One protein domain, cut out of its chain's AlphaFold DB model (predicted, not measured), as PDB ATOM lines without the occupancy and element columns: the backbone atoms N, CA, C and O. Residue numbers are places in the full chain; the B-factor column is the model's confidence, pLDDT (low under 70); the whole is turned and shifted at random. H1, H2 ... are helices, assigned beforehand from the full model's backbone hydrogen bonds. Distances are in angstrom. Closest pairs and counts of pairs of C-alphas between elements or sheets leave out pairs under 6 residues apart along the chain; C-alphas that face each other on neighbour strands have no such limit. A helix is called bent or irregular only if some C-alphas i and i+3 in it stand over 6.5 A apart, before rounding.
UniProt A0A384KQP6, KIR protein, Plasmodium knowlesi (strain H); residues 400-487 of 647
ATOM      1  N   ASP A 400     -33.789 -29.890  20.718       84.19
ATOM      2  CA  ASP A 400     -32.354 -29.658  20.492       84.19
ATOM      3  C   ASP A 400     -31.636 -30.911  19.953       84.19
ATOM      4  O   ASP A 400     -30.846 -30.801  19.012       84.19
ATOM      5  N   ASP A 401     -32.008 -32.112  20.411       84.38
ATOM      6  CA  ASP A 401     -31.650 -33.383  19.761       84.38
ATOM      7  C   ASP A 401     -32.212 -33.464  18.334       84.38
ATOM      8  O   ASP A 401     -31.527 -33.875  17.388       84.38
ATOM      9  N   MET A 402     -33.454 -33.006  18.147       82.38
ATOM     10  CA  MET A 402     -34.074 -32.898  16.828       82.38
ATOM     11  C   MET A 402     -33.388 -31.857  15.935       82.38
ATOM     12  O   MET A 402     -33.283 -32.080  14.730       82.38
ATOM     13  N   LYS A 403     -32.905 -30.733  16.487       77.75
ATOM     14  CA  LYS A 403     -32.331 -29.603  15.730       77.75
ATOM     15  C   LYS A 403     -31.244 -30.052  14.761       77.75
ATOM     16  O   LYS A 403     -31.316 -29.712  13.583       77.75
ATOM     17  N   THR A 404     -30.293 -30.856  15.237       70.06
ATOM     18  CA  THR A 404     -29.169 -31.349  14.423       70.06
ATOM     19  C   THR A 404     -29.654 -32.253  13.288       70.06
ATOM     20  O   THR A 404     -29.223 -32.095  12.150       70.06
ATOM     21  N   ARG A 405     -30.603 -33.159  13.563       70.31
ATOM     22  CA  ARG A 405     -31.182 -34.062  12.552       70.31
ATOM     23  C   ARG A 405     -31.956 -33.282  11.489       70.31
ATOM     24  O   ARG A 405     -31.687 -33.428  10.304       70.31
ATOM     25  N   LEU A 406     -32.828 -32.368  11.920       70.44
ATOM     26  CA  LEU A 406     -33.613 -31.475  11.058       70.44
ATOM     27  C   LEU A 406     -32.760 -30.457  10.271       70.44
ATOM     28  O   LEU A 406     -33.294 -29.796   9.383       70.44
ATOM     29  N   GLN A 407     -31.474 -30.294  10.604       67.94
ATOM     30  CA  GLN A 407     -30.490 -29.508   9.845       67.94
ATOM     31  C   GLN A 407     -29.652 -30.361   8.876       67.94
ATOM     32  O   GLN A 407     -29.023 -29.806   7.981       67.94
ATOM     33  N   GLN A 408     -29.626 -31.687   9.046       61.22
ATOM     34  CA  GLN A 408     -28.865 -32.618   8.205       61.22
ATOM     35  C   GLN A 408     -29.669 -33.185   7.028       61.22
ATOM     36  O   GLN A 408     -29.069 -33.746   6.112       61.22
ATOM     37  N   ILE A 409     -31.002 -33.059   7.028       59.72
ATOM     38  CA  ILE A 409     -31.825 -33.548   5.914       59.72
ATOM     39  C   ILE A 409     -31.570 -32.684   4.670       59.72
ATOM     40  O   ILE A 409     -31.705 -31.460   4.723       59.72
ATOM     41  N   GLY A 410     -31.188 -33.330   3.563       55.28
ATOM     42  CA  GLY A 410     -30.790 -32.674   2.312       55.28
ATOM     43  C   GLY A 410     -31.904 -31.854   1.657       55.28
ATOM     44  O   GLY A 410     -33.036 -31.841   2.122       55.28
ATOM     45  N   GLU A 411     -31.603 -31.145   0.568       56.75
ATOM     46  CA  GLU A 411     -32.527 -30.160  -0.026       56.75
ATOM     47  C   GLU A 411     -33.843 -30.760  -0.552       56.75
ATOM     48  O   GLU A 411     -34.871 -30.087  -0.478       56.75
ATOM     49  N   ASP A 412     -33.851 -32.031  -0.966       61.31
ATOM     50  CA  ASP A 412     -35.051 -32.718  -1.454       61.31
ATOM     51  C   ASP A 412     -36.213 -32.698  -0.439       61.31
ATOM     52  O   ASP A 412     -36.047 -32.911   0.766       61.31
ATOM     53  N   VAL A 413     -37.407 -32.425  -0.962       57.62
ATOM     54  CA  VAL A 413     -38.678 -32.380  -0.237       57.62
ATOM     55  C   VAL A 413     -39.124 -33.783   0.163       57.62
ATOM     56  O   VAL A 413     -39.470 -33.982   1.325       57.62
ATOM     57  N   ALA A 414     -39.055 -34.768  -0.741       55.91
ATOM     58  CA  ALA A 414     -39.561 -36.113  -0.458       55.91
ATOM     59  C   ALA A 414     -38.785 -36.783   0.691       55.91
ATOM     60  O   ALA A 414     -39.391 -37.293   1.630       55.91
ATOM     61  N   SER A 415     -37.451 -36.677   0.687       62.75
ATOM     62  CA  SER A 415     -36.578 -37.225   1.735       62.75
ATOM     63  C   SER A 415     -36.837 -36.674   3.145       62.75
ATOM     64  O   SER A 415     -36.579 -37.374   4.123       62.75
ATOM     65  N   LYS A 416     -37.372 -35.449   3.275       68.06
ATOM     66  CA  LYS A 416     -37.816 -34.897   4.569       68.06
ATOM     67  C   LYS A 416     -39.123 -35.527   5.015       68.06
ATOM     68  O   LYS A 416     -39.277 -35.872   6.177       68.06
ATOM     69  N   CYS A 417     -40.056 -35.681   4.088       66.75
ATOM     70  CA  CYS A 417     -41.423 -36.076   4.381       66.75
ATOM     71  C   CYS A 417     -41.570 -37.530   4.842       66.75
ATOM     72  O   CYS A 417     -42.566 -37.841   5.487       66.75
ATOM     73  N   ASP A 418     -40.578 -38.389   4.590       69.62
ATOM     74  CA  ASP A 418     -40.506 -39.734   5.168       69.62
ATOM     75  C   ASP A 418     -39.805 -39.805   6.538       69.62
ATOM     76  O   ASP A 418     -40.061 -40.750   7.292       69.62
ATOM     77  N   ASP A 419     -38.987 -38.811   6.912       76.56
ATOM     78  CA  ASP A 419     -38.241 -38.808   8.178       76.56
ATOM     79  C   ASP A 419     -39.170 -38.631   9.402       76.56
ATOM     80  O   ASP A 419     -39.991 -37.707   9.446       76.56
ATOM     81  N   PRO A 420     -39.051 -39.476  10.445       76.56
ATOM     82  CA  PRO A 420     -39.963 -39.431  11.584       76.56
ATOM     83  C   PRO A 420     -39.753 -38.209  12.492       76.56
ATOM     84  O   PRO A 420     -40.713 -37.745  13.103       76.56
ATOM     85  N   TYR A 421     -38.541 -37.641  12.574       79.31
ATOM     86  CA  TYR A 421     -38.310 -36.402  13.327       79.31
ATOM     87  C   TYR A 421     -38.954 -35.215  12.602       79.31
ATOM     88  O   TYR A 421     -39.486 -34.307  13.239       79.31
ATOM     89  N   TYR A 422     -38.953 -35.231  11.269       78.81
ATOM     90  CA  TYR A 422     -39.638 -34.237  10.457       78.81
ATOM     91  C   TYR A 422     -41.169 -34.352  10.557       78.81
ATOM     92  O   TYR A 422     -41.828 -33.344  10.816       78.81
ATOM     93  N   LYS A 423     -41.734 -35.568  10.478       78.50
ATOM     94  CA  LYS A 423     -43.170 -35.825  10.736       78.50
ATOM     95  C   LYS A 423     -43.602 -35.323  12.117       78.50
ATOM     96  O   LYS A 423     -44.595 -34.608  12.234       78.50
ATOM     97  N   TYR A 424     -42.814 -35.615  13.153       81.12
ATOM     98  CA  TYR A 424     -43.071 -35.135  14.511       81.12
ATOM     99  C   TYR A 424     -42.980 -33.598  14.631       81.12
ATOM    100  O   TYR A 424     -43.786 -32.970  15.316       81.12
ATOM    101  N   PHE A 425     -42.039 -32.962  13.924       83.62
ATOM    102  CA  PHE A 425     -41.942 -31.499  13.861       83.62
ATOM    103  C   PHE A 425     -43.163 -30.848  13.183       83.62
ATOM    104  O   PHE A 425     -43.625 -29.810  13.659       83.62
ATOM    105  N   LEU A 426     -43.721 -31.456  12.127       79.50
ATOM    106  CA  LEU A 426     -44.959 -30.979  11.492       79.50
ATOM    107  C   LEU A 426     -46.149 -31.026  12.463       79.50
ATOM    108  O   LEU A 426     -46.812 -30.006  12.645       79.50
ATOM    109  N   GLN A 427     -46.345 -32.146  13.171       80.19
ATOM    110  CA  GLN A 427     -47.388 -32.264  14.202       80.19
ATOM    111  C   GLN A 427     -47.219 -31.233  15.329       80.19
ATOM    112  O   GLN A 427     -48.203 -30.695  15.835       80.19
ATOM    113  N   ALA A 428     -45.978 -30.916  15.716       86.44
ATOM    114  CA  ALA A 428     -45.700 -29.896  16.725       86.44
ATOM    115  C   ALA A 428     -45.994 -28.466  16.235       86.44
ATOM    116  O   ALA A 428     -46.505 -27.655  17.006       86.44
ATOM    117  N   HIS A 429     -45.761 -28.166  14.954       83.94
ATOM    118  CA  HIS A 429     -46.201 -26.923  14.306       83.94
ATOM    119  C   HIS A 429     -47.737 -26.831  14.197       83.94
ATOM    120  O   HIS A 429     -48.327 -25.786  14.468       83.94
ATOM    121  N   GLU A 430     -48.418 -27.926  13.873       82.50
ATOM    122  CA  GLU A 430     -49.884 -27.967  13.795       82.50
ATOM    123  C   GLU A 430     -50.528 -27.812  15.186       82.50
ATOM    124  O   GLU A 430     -51.474 -27.037  15.354       82.50
ATOM    125  N   ALA A 431     -49.952 -28.445  16.216       85.62
ATOM    126  CA  ALA A 431     -50.331 -28.237  17.612       85.62
ATOM    127  C   ALA A 431     -50.058 -26.802  18.095       85.62
ATOM    128  O   ALA A 431     -50.890 -26.235  18.808       85.62
ATOM    129  N   TYR A 432     -48.938 -26.195  17.683       87.44
ATOM    130  CA  TYR A 432     -48.629 -24.793  17.973       87.44
ATOM    131  C   TYR A 432     -49.714 -23.875  17.409       87.44
ATOM    132  O   TYR A 432     -50.281 -23.067  18.142       87.44
ATOM    133  N   ASN A 433     -50.051 -24.034  16.127       84.69
ATOM    134  CA  ASN A 433     -51.035 -23.187  15.459       84.69
ATOM    135  C   ASN A 433     -52.435 -23.321  16.066       84.69
ATOM    136  O   ASN A 433     -53.069 -22.297  16.318       84.69
ATOM    137  N   TYR A 434     -52.888 -24.541  16.380       84.88
ATOM    138  CA  TYR A 434     -54.162 -24.764  17.078       84.88
ATOM    139  C   TYR A 434     -54.205 -24.019  18.422       84.88
ATOM    140  O   TYR A 434     -55.139 -23.265  18.707       84.88
ATOM    141  N   MET A 435     -53.172 -24.204  19.251       85.62
ATOM    142  CA  MET A 435     -53.115 -23.618  20.593       85.62
ATOM    143  C   MET A 435     -52.978 -22.092  20.541       85.62
ATOM    144  O   MET A 435     -53.648 -21.400  21.306       85.62
ATOM    145  N   ASN A 436     -52.188 -21.565  19.603       85.31
ATOM    146  CA  ASN A 436     -52.019 -20.133  19.376       85.31
ATOM    147  C   ASN A 436     -53.321 -19.476  18.887       85.31
ATOM    148  O   ASN A 436     -53.766 -18.491  19.468       85.31
ATOM    149  N   GLN A 437     -53.989 -20.054  17.880       84.06
ATOM    150  CA  GLN A 437     -55.245 -19.529  17.327       84.06
ATOM    151  C   GLN A 437     -56.369 -19.476  18.374       84.06
ATOM    152  O   GLN A 437     -57.151 -18.527  18.396       84.06
ATOM    153  N   LYS A 438     -56.452 -20.480  19.257       83.62
ATOM    154  CA  LYS A 438     -57.479 -20.555  20.311       83.62
ATOM    155  C   LYS A 438     -57.114 -19.776  21.588       83.62
ATOM    156  O   LYS A 438     -57.929 -19.734  22.510       83.62
ATOM    157  N   CYS A 439     -55.917 -19.188  21.691       82.06
ATOM    158  CA  CYS A 439     -55.420 -18.498  22.888       82.06
ATOM    159  C   CYS A 439     -55.505 -16.967  22.702       82.06
ATOM    160  O   CYS A 439     -54.674 -16.397  21.999       82.06
ATOM    161  N   PRO A 440     -56.479 -16.262  23.319       69.94
ATOM    162  CA  PRO A 440     -56.801 -14.881  22.946       69.94
ATOM    163  C   PRO A 440     -55.640 -13.886  23.077       69.94
ATOM    164  O   PRO A 440     -54.870 -13.944  24.041       69.94
ATOM    165  N   SER A 441     -55.557 -12.921  22.158       63.06
ATOM    166  CA  SER A 441     -54.663 -11.758  22.263       63.06
ATOM    167  C   SER A 441     -54.888 -10.993  23.573       63.06
ATOM    168  O   SER A 441     -56.009 -10.943  24.083       63.06
ATOM    169  N   ALA A 442     -53.824 -10.393  24.117       55.78
ATOM    170  CA  ALA A 442     -53.794  -9.848  25.480       55.78
ATOM    171  C   ALA A 442     -54.853  -8.763  25.778       55.78
ATOM    172  O   ALA A 442     -55.210  -8.564  26.937       55.78
ATOM    173  N   ASP A 443     -55.378  -8.097  24.748       52.66
ATOM    174  CA  ASP A 443     -56.375  -7.028  24.869       52.66
ATOM    175  C   ASP A 443     -57.795  -7.540  25.179       52.66
ATOM    176  O   ASP A 443     -58.605  -6.807  25.754       52.66
ATOM    177  N   LYS A 444     -58.121  -8.803  24.850       50.53
ATOM    178  CA  LYS A 444     -59.401  -9.413  25.249       50.53
ATOM    179  C   LYS A 444     -59.286  -9.944  26.680       50.53
ATOM    180  O   LYS A 444     -58.628 -10.948  26.940       50.53
ATOM    181  N   LYS A 445     -59.988  -9.284  27.608       47.53
ATOM    182  CA  LYS A 445     -59.999  -9.564  29.057       47.53
ATOM    183  C   LYS A 445     -60.803 -10.827  29.427       47.53
ATOM    184  O   LYS A 445     -61.739 -10.773  30.218       47.53
ATOM    185  N   SER A 446     -60.436 -11.951  28.814       50.31
ATOM    186  CA  SER A 446     -61.009 -13.282  29.036       50.31
ATOM    187  C   SER A 446     -60.793 -13.746  30.483       50.31
ATOM    188  O   SER A 446     -59.718 -13.565  31.057       50.31
ATOM    189  N   THR A 447     -61.827 -14.339  31.076       47.03
ATOM    190  CA  THR A 447     -61.793 -14.992  32.390       47.03
ATOM    191  C   THR A 447     -60.797 -16.156  32.405       47.03
ATOM    192  O   THR A 447     -60.753 -16.928  31.456       47.03
ATOM    193  N   ASN A 448     -60.005 -16.262  33.486       53.91
ATOM    194  CA  ASN A 448     -58.934 -17.242  33.761       53.91
ATOM    195  C   ASN A 448     -58.805 -18.430  32.782       53.91
ATOM    196  O   ASN A 448     -59.138 -19.571  33.102       53.91
ATOM    197  N   ASN A 449     -58.231 -18.178  31.605       71.38
ATOM    198  CA  ASN A 449     -57.893 -19.231  30.661       71.38
ATOM    199  C   ASN A 449     -56.520 -19.827  31.032       71.38
ATOM    200  O   ASN A 449     -55.485 -19.462  30.473       71.38
ATOM    201  N   GLU A 450     -56.523 -20.732  32.014       78.88
ATOM    202  CA  GLU A 450     -55.314 -21.362  32.563       78.88
ATOM    203  C   GLU A 450     -54.482 -22.097  31.499       78.88
ATOM    204  O   GLU A 450     -53.252 -22.086  31.564       78.88
ATOM    205  N   TRP A 451     -55.118 -22.720  30.495       82.00
ATOM    206  CA  TRP A 451     -54.384 -23.456  29.457       82.00
ATOM    207  C   TRP A 451     -53.662 -22.492  28.507       82.00
ATOM    208  O   TRP A 451     -52.514 -22.735  28.146       82.00
ATOM    209  N   CYS A 452     -54.287 -21.363  28.165       84.88
ATOM    210  CA  CYS A 452     -53.675 -20.298  27.369       84.88
ATOM    211  C   CYS A 452     -52.575 -19.571  28.159       84.88
ATOM    212  O   CYS A 452     -51.576 -19.153  27.574       84.88
ATOM    213  N   ALA A 453     -52.699 -19.479  29.490       85.00
ATOM    214  CA  ALA A 453     -51.613 -19.023  30.355       85.00
ATOM    215  C   ALA A 453     -50.413 -19.989  30.316       85.00
ATOM    216  O   ALA A 453     -49.296 -19.535  30.082       85.00
ATOM    217  N   LYS A 454     -50.628 -21.310  30.443       84.81
ATOM    218  CA  LYS A 454     -49.547 -22.307  30.310       84.81
ATOM    219  C   LYS A 454     -48.939 -22.382  28.910       84.81
ATOM    220  O   LYS A 454     -47.727 -22.527  28.797       84.81
ATOM    221  N   PHE A 455     -49.729 -22.210  27.852       86.62
ATOM    222  CA  PHE A 455     -49.197 -22.068  26.495       86.62
ATOM    223  C   PHE A 455     -48.278 -20.838  26.390       86.62
ATOM    224  O   PHE A 455     -47.134 -20.960  25.964       86.62
ATOM    225  N   LYS A 456     -48.724 -19.669  26.871       86.44
ATOM    226  CA  LYS A 456     -47.925 -18.430  26.879       86.44
ATOM    227  C   LYS A 456     -46.698 -18.476  27.797       86.44
ATOM    228  O   LYS A 456     -45.736 -17.770  27.523       86.44
ATOM    229  N   GLU A 457     -46.700 -19.298  28.843       84.81
ATOM    230  CA  GLU A 457     -45.534 -19.521  29.712       84.81
ATOM    231  C   GLU A 457     -44.375 -20.215  28.973       84.81
ATOM    232  O   GLU A 457     -43.218 -19.935  29.271       84.81
ATOM    233  N   ILE A 458     -44.682 -21.086  28.003       83.31
ATOM    234  CA  ILE A 458     -43.697 -21.893  27.255       83.31
ATOM    235  C   ILE A 458     -43.402 -21.299  25.859       83.31
ATOM    236  O   ILE A 458     -42.312 -21.494  25.328       83.31
ATOM    237  N   TYR A 459     -44.369 -20.586  25.266       85.81
ATOM    238  CA  TYR A 459     -44.348 -20.149  23.860       85.81
ATOM    239  C   TYR A 459     -44.729 -18.674  23.624       85.81
ATOM    240  O   TYR A 459     -44.786 -18.230  22.478       85.81
ATOM    241  N   GLY A 460     -45.033 -17.896  24.668       79.81
ATOM    242  CA  GLY A 460     -45.582 -16.536  24.529       79.81
ATOM    243  C   GLY A 460     -44.629 -15.494  23.932       79.81
ATOM    244  O   GLY A 460     -45.053 -14.382  23.624       79.81
ATOM    245  N   ASP A 461     -43.357 -15.843  23.765       77.69
ATOM    246  CA  ASP A 461     -42.302 -15.057  23.130       77.69
ATOM    247  C   ASP A 461     -42.036 -15.447  21.659       77.69
ATOM    248  O   ASP A 461     -41.337 -14.715  20.953       77.69
ATOM    249  N   CYS A 462     -42.645 -16.529  21.160       79.50
ATOM    250  CA  CYS A 462     -42.549 -16.994  19.774       79.50
ATOM    251  C   CYS A 462     -43.418 -16.155  18.812       79.50
ATOM    252  O   CYS A 462     -44.439 -16.597  18.282       79.50
ATOM    253  N   THR A 463     -43.035 -14.895  18.610       61.91
ATOM    254  CA  THR A 463     -43.859 -13.910  17.889       61.91
ATOM    255  C   THR A 463     -43.967 -14.142  16.370       61.91
ATOM    256  O   THR A 463     -43.017 -14.558  15.712       61.91
ATOM    257  N   ASN A 464     -45.162 -13.854  15.826       54.09
ATOM    258  CA  ASN A 464     -45.541 -13.709  14.407       54.09
ATOM    259  C   ASN A 464     -44.583 -14.302  13.350       54.09
ATOM    260  O   ASN A 464     -43.868 -13.572  12.669       54.09
ATOM    261  N   GLY A 465     -44.630 -15.623  13.154       51.31
ATOM    262  CA  GLY A 465     -43.928 -16.308  12.058       51.31
ATOM    263  C   GLY A 465     -42.440 -16.582  12.300       51.31
ATOM    264  O   GLY A 465     -41.815 -17.230  11.465       51.31
ATOM    265  N   GLY A 466     -41.891 -16.136  13.436       48.91
ATOM    266  CA  GLY A 466     -40.550 -16.469  13.913       48.91
ATOM    267  C   GLY A 466     -39.413 -16.001  13.003       48.91
ATOM    268  O   GLY A 466     -38.722 -16.817  12.388       48.91
ATOM    269  N   GLU A 467     -39.142 -14.695  13.012       49.97
ATOM    270  CA  GLU A 467     -37.788 -14.199  12.725       49.97
ATOM    271  C   GLU A 467     -36.775 -14.793  13.732       49.97
ATOM    272  O   GLU A 467     -37.161 -15.407  14.731       49.97
ATOM    273  N   ASP A 468     -35.468 -14.693  13.454       52.06
ATOM    274  CA  ASP A 468     -34.475 -15.551  14.116       52.06
ATOM    275  C   ASP A 468     -34.070 -15.092  15.532       52.06
ATOM    276  O   ASP A 468     -32.975 -14.598  15.783       52.06
ATOM    277  N   ASP A 469     -34.977 -15.327  16.478       55.69
ATOM    278  CA  ASP A 469     -34.817 -15.171  17.930       55.69
ATOM    279  C   ASP A 469     -33.796 -16.137  18.574       55.69
ATOM    280  O   ASP A 469     -33.515 -16.053  19.771       55.69
ATOM    281  N   GLY A 470     -33.253 -17.070  17.784       61.59
ATOM    282  CA  GLY A 470     -32.287 -18.089  18.189       61.59
ATOM    283  C   GLY A 470     -32.871 -19.272  18.972       61.59
ATOM    284  O   GLY A 470     -32.116 -20.188  19.320       61.59
ATOM    285  N   LYS A 471     -34.182 -19.301  19.251       74.38
ATOM    286  CA  LYS A 471     -34.798 -20.297  20.140       74.38
ATOM    287  C   LYS A 471     -35.289 -21.509  19.362       74.38
ATOM    288  O   LYS A 471     -36.181 -21.432  18.521       74.38
ATOM    289  N   SER A 472     -34.747 -22.677  19.696       73.69
ATOM    290  CA  SER A 472     -35.127 -23.948  19.070       73.69
ATOM    291  C   SER A 472     -36.605 -24.306  19.261       73.69
ATOM    292  O   SER A 472     -37.180 -24.912  18.364       73.69
ATOM    293  N   HIS A 473     -37.243 -23.888  20.363       78.88
ATOM    294  CA  HIS A 473     -38.669 -24.144  20.595       78.88
ATOM    295  C   HIS A 473     -39.566 -23.289  19.695       78.88
ATOM    296  O   HIS A 473     -40.537 -23.807  19.155       78.88
ATOM    297  N   CYS A 474     -39.211 -22.030  19.424       84.88
ATOM    298  CA  CYS A 474     -39.989 -21.169  18.530       84.88
ATOM    299  C   CYS A 474     -39.916 -21.577  17.047       84.88
ATOM    300  O   CYS A 474     -40.605 -20.992  16.213       84.88
ATOM    301  N   LYS A 475     -39.164 -22.632  16.690       81.25
ATOM    302  CA  LYS A 475     -39.185 -23.203  15.335       81.25
ATOM    303  C   LYS A 475     -40.579 -23.715  14.934       81.25
ATOM    304  O   LYS A 475     -40.905 -23.642  13.754       81.25
ATOM    305  N   VAL A 476     -41.418 -24.174  15.874       83.38
ATOM    306  CA  VAL A 476     -42.811 -24.585  15.573       83.38
ATOM    307  C   VAL A 476     -43.773 -23.415  15.332       83.38
ATOM    308  O   VAL A 476     -44.887 -23.642  14.878       83.38
ATOM    309  N   ALA A 477     -43.338 -22.170  15.559       82.81
ATOM    310  CA  ALA A 477     -44.078 -20.959  15.193       82.81
ATOM    311  C   ALA A 477     -43.767 -20.457  13.767       82.81
ATOM    312  O   ALA A 477     -44.337 -19.457  13.326       82.81
ATOM    313  N   ARG A 478     -42.840 -21.117  13.056       76.88
ATOM    314  CA  ARG A 478     -42.424 -20.779  11.687       76.88
ATOM    315  C   ARG A 478     -43.140 -21.685  10.693       76.88
ATOM    316  O   ARG A 478     -43.199 -22.894  10.911       76.88
ATOM    317  N   THR A 479     -43.602 -21.125   9.576       65.62
ATOM    318  CA  THR A 479     -44.170 -21.906   8.468       65.62
ATOM    319  C   THR A 479     -43.157 -22.961   7.996       65.62
ATOM    320  O   THR A 479     -42.045 -22.589   7.605       65.62
ATOM    321  N   PRO A 480     -43.488 -24.264   8.020       62.97
ATOM    322  CA  PRO A 480     -42.570 -25.306   7.599       62.97
ATOM    323  C   PRO A 480     -42.375 -25.267   6.080       62.97
ATOM    324  O   PRO A 480     -43.299 -25.004   5.309       62.97
ATOM    325  N   LEU A 481     -41.141 -25.543   5.664       54.16
ATOM    326  CA  LEU A 481     -40.760 -25.807   4.282       54.16
ATOM    327  C   LEU A 481     -40.128 -27.208   4.229       54.16
ATOM    328  O   LEU A 481     -39.118 -27.422   4.912       54.16
ATOM    329  N   PRO A 482     -40.671 -28.160   3.448       57.66
ATOM    330  CA  PRO A 482     -42.005 -28.153   2.817       57.66
ATOM    331  C   PRO A 482     -43.181 -27.986   3.807       57.66
ATOM    332  O   PRO A 482     -43.003 -28.124   5.014       57.66
ATOM    333  N   SER A 483     -44.390 -27.703   3.308       54.38
ATOM    334  CA  SER A 483     -45.622 -27.827   4.115       54.38
ATOM    335  C   SER A 483     -46.066 -29.294   4.232       54.38
ATOM    336  O   SER A 483     -45.678 -30.130   3.411       54.38
ATOM    337  N   SER A 484     -46.924 -29.623   5.209       54.09
ATOM    338  CA  SER A 484     -47.521 -30.966   5.314       54.09
ATOM    339  C   SER A 484     -48.338 -31.343   4.067       54.09
ATOM    340  O   SER A 484     -48.406 -32.517   3.719       54.09
ATOM    341  N   GLU A 485     -48.855 -30.364   3.314       53.44
ATOM    342  CA  GLU A 485     -49.483 -30.566   1.999       53.44
ATOM    343  C   GLU A 485     -48.465 -31.043   0.947       53.44
ATOM    344  O   GLU A 485     -48.696 -32.050   0.275       53.44
ATOM    345  N   GLN A 486     -47.319 -30.357   0.837       54.75
ATOM    346  CA  GLN A 486     -46.241 -30.668  -0.117       54.75
ATOM    347  C   GLN A 486     -45.597 -32.036   0.146       54.75
ATOM    348  O   GLN A 486     -45.088 -32.672  -0.781       54.75
ATOM    349  N   CYS A 487     -45.678 -32.533   1.381       51.62
ATOM    350  CA  CYS A 487     -45.259 -33.888   1.721       51.62
ATOM    351  C   CYS A 487     -46.088 -35.009   1.078       51.62
ATOM    352  O   CYS A 487     -45.636 -36.150   1.066       51.62
TER     353      CYS A 487
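Overview. This is residues 400 to 487 of the 647 residues of the protein "KIR protein" of Plasmodium knowlesi (strain H) (UniProt A0A384KQP6). One long helix, H3, makes a spine with shorter helices along it: H1 and H2 by its first residues, H5 on its middle, H4 by its last. Residues 442 to 448 stick out. The printed part has 88 residues with five named helices, H1 to H5 in chain order; it is all helix, only just loose, close to compact, with radius of gyration of the C-alphas 14.7 A and spans 46 by 26 by 19 A.

Along the chain. H3, residues 420 to 437, runs 25.7 A from C-alpha 420 at (-39.963, -39.431, 11.584) to C-alpha 437 at (-55.245, -19.529, 17.327). H1 is residues 400 to 408, 13.1 A; H2 413 to 417, 6.5 A; H4 450 to 459, 14.1 A; H5 473 to 477, 8.3 A, only just irregular, C-alphas 473 and 476 being 6.52 A apart.

Arrangement. H3, the hub, touches H5 with residues 425 to 433 alone, closest C-alphas His 429 and Val 476, 4.3 A. H3 touches H1 with residues 421 to 422 alone, closest C-alphas Tyr 421 and Met 402, 6.5 A, at a steep tilt of 63 degrees, opposite ways. H3 only just touches H4, 3 pairs of C-alphas within 8 A, with residues 435 to 436 alone, closest C-alphas Met 435 and Phe 455, 7.3 A. H2 is close to H3 but not clearly touching, closest C-alphas Lys 416 and Tyr 422, 6.2 A. Every O i to N i+4 pair is within hydrogen-bond range in H2, H3 and H4, 3 of 5 in H1, and 0 of 1 in H5, where 2 of 2 O i to N i+3 pairs are.

Size, cuts and confidence. The C-alphas farthest apart, Gly 410 and Thr 447, are 46.7 A apart. The printed part has no cut; the links H3 to H4 and H4 to H5 are long. pLDDT is under 70 in residues 407 to 418, 440 to 448, 463 to 470 and 479 to 487.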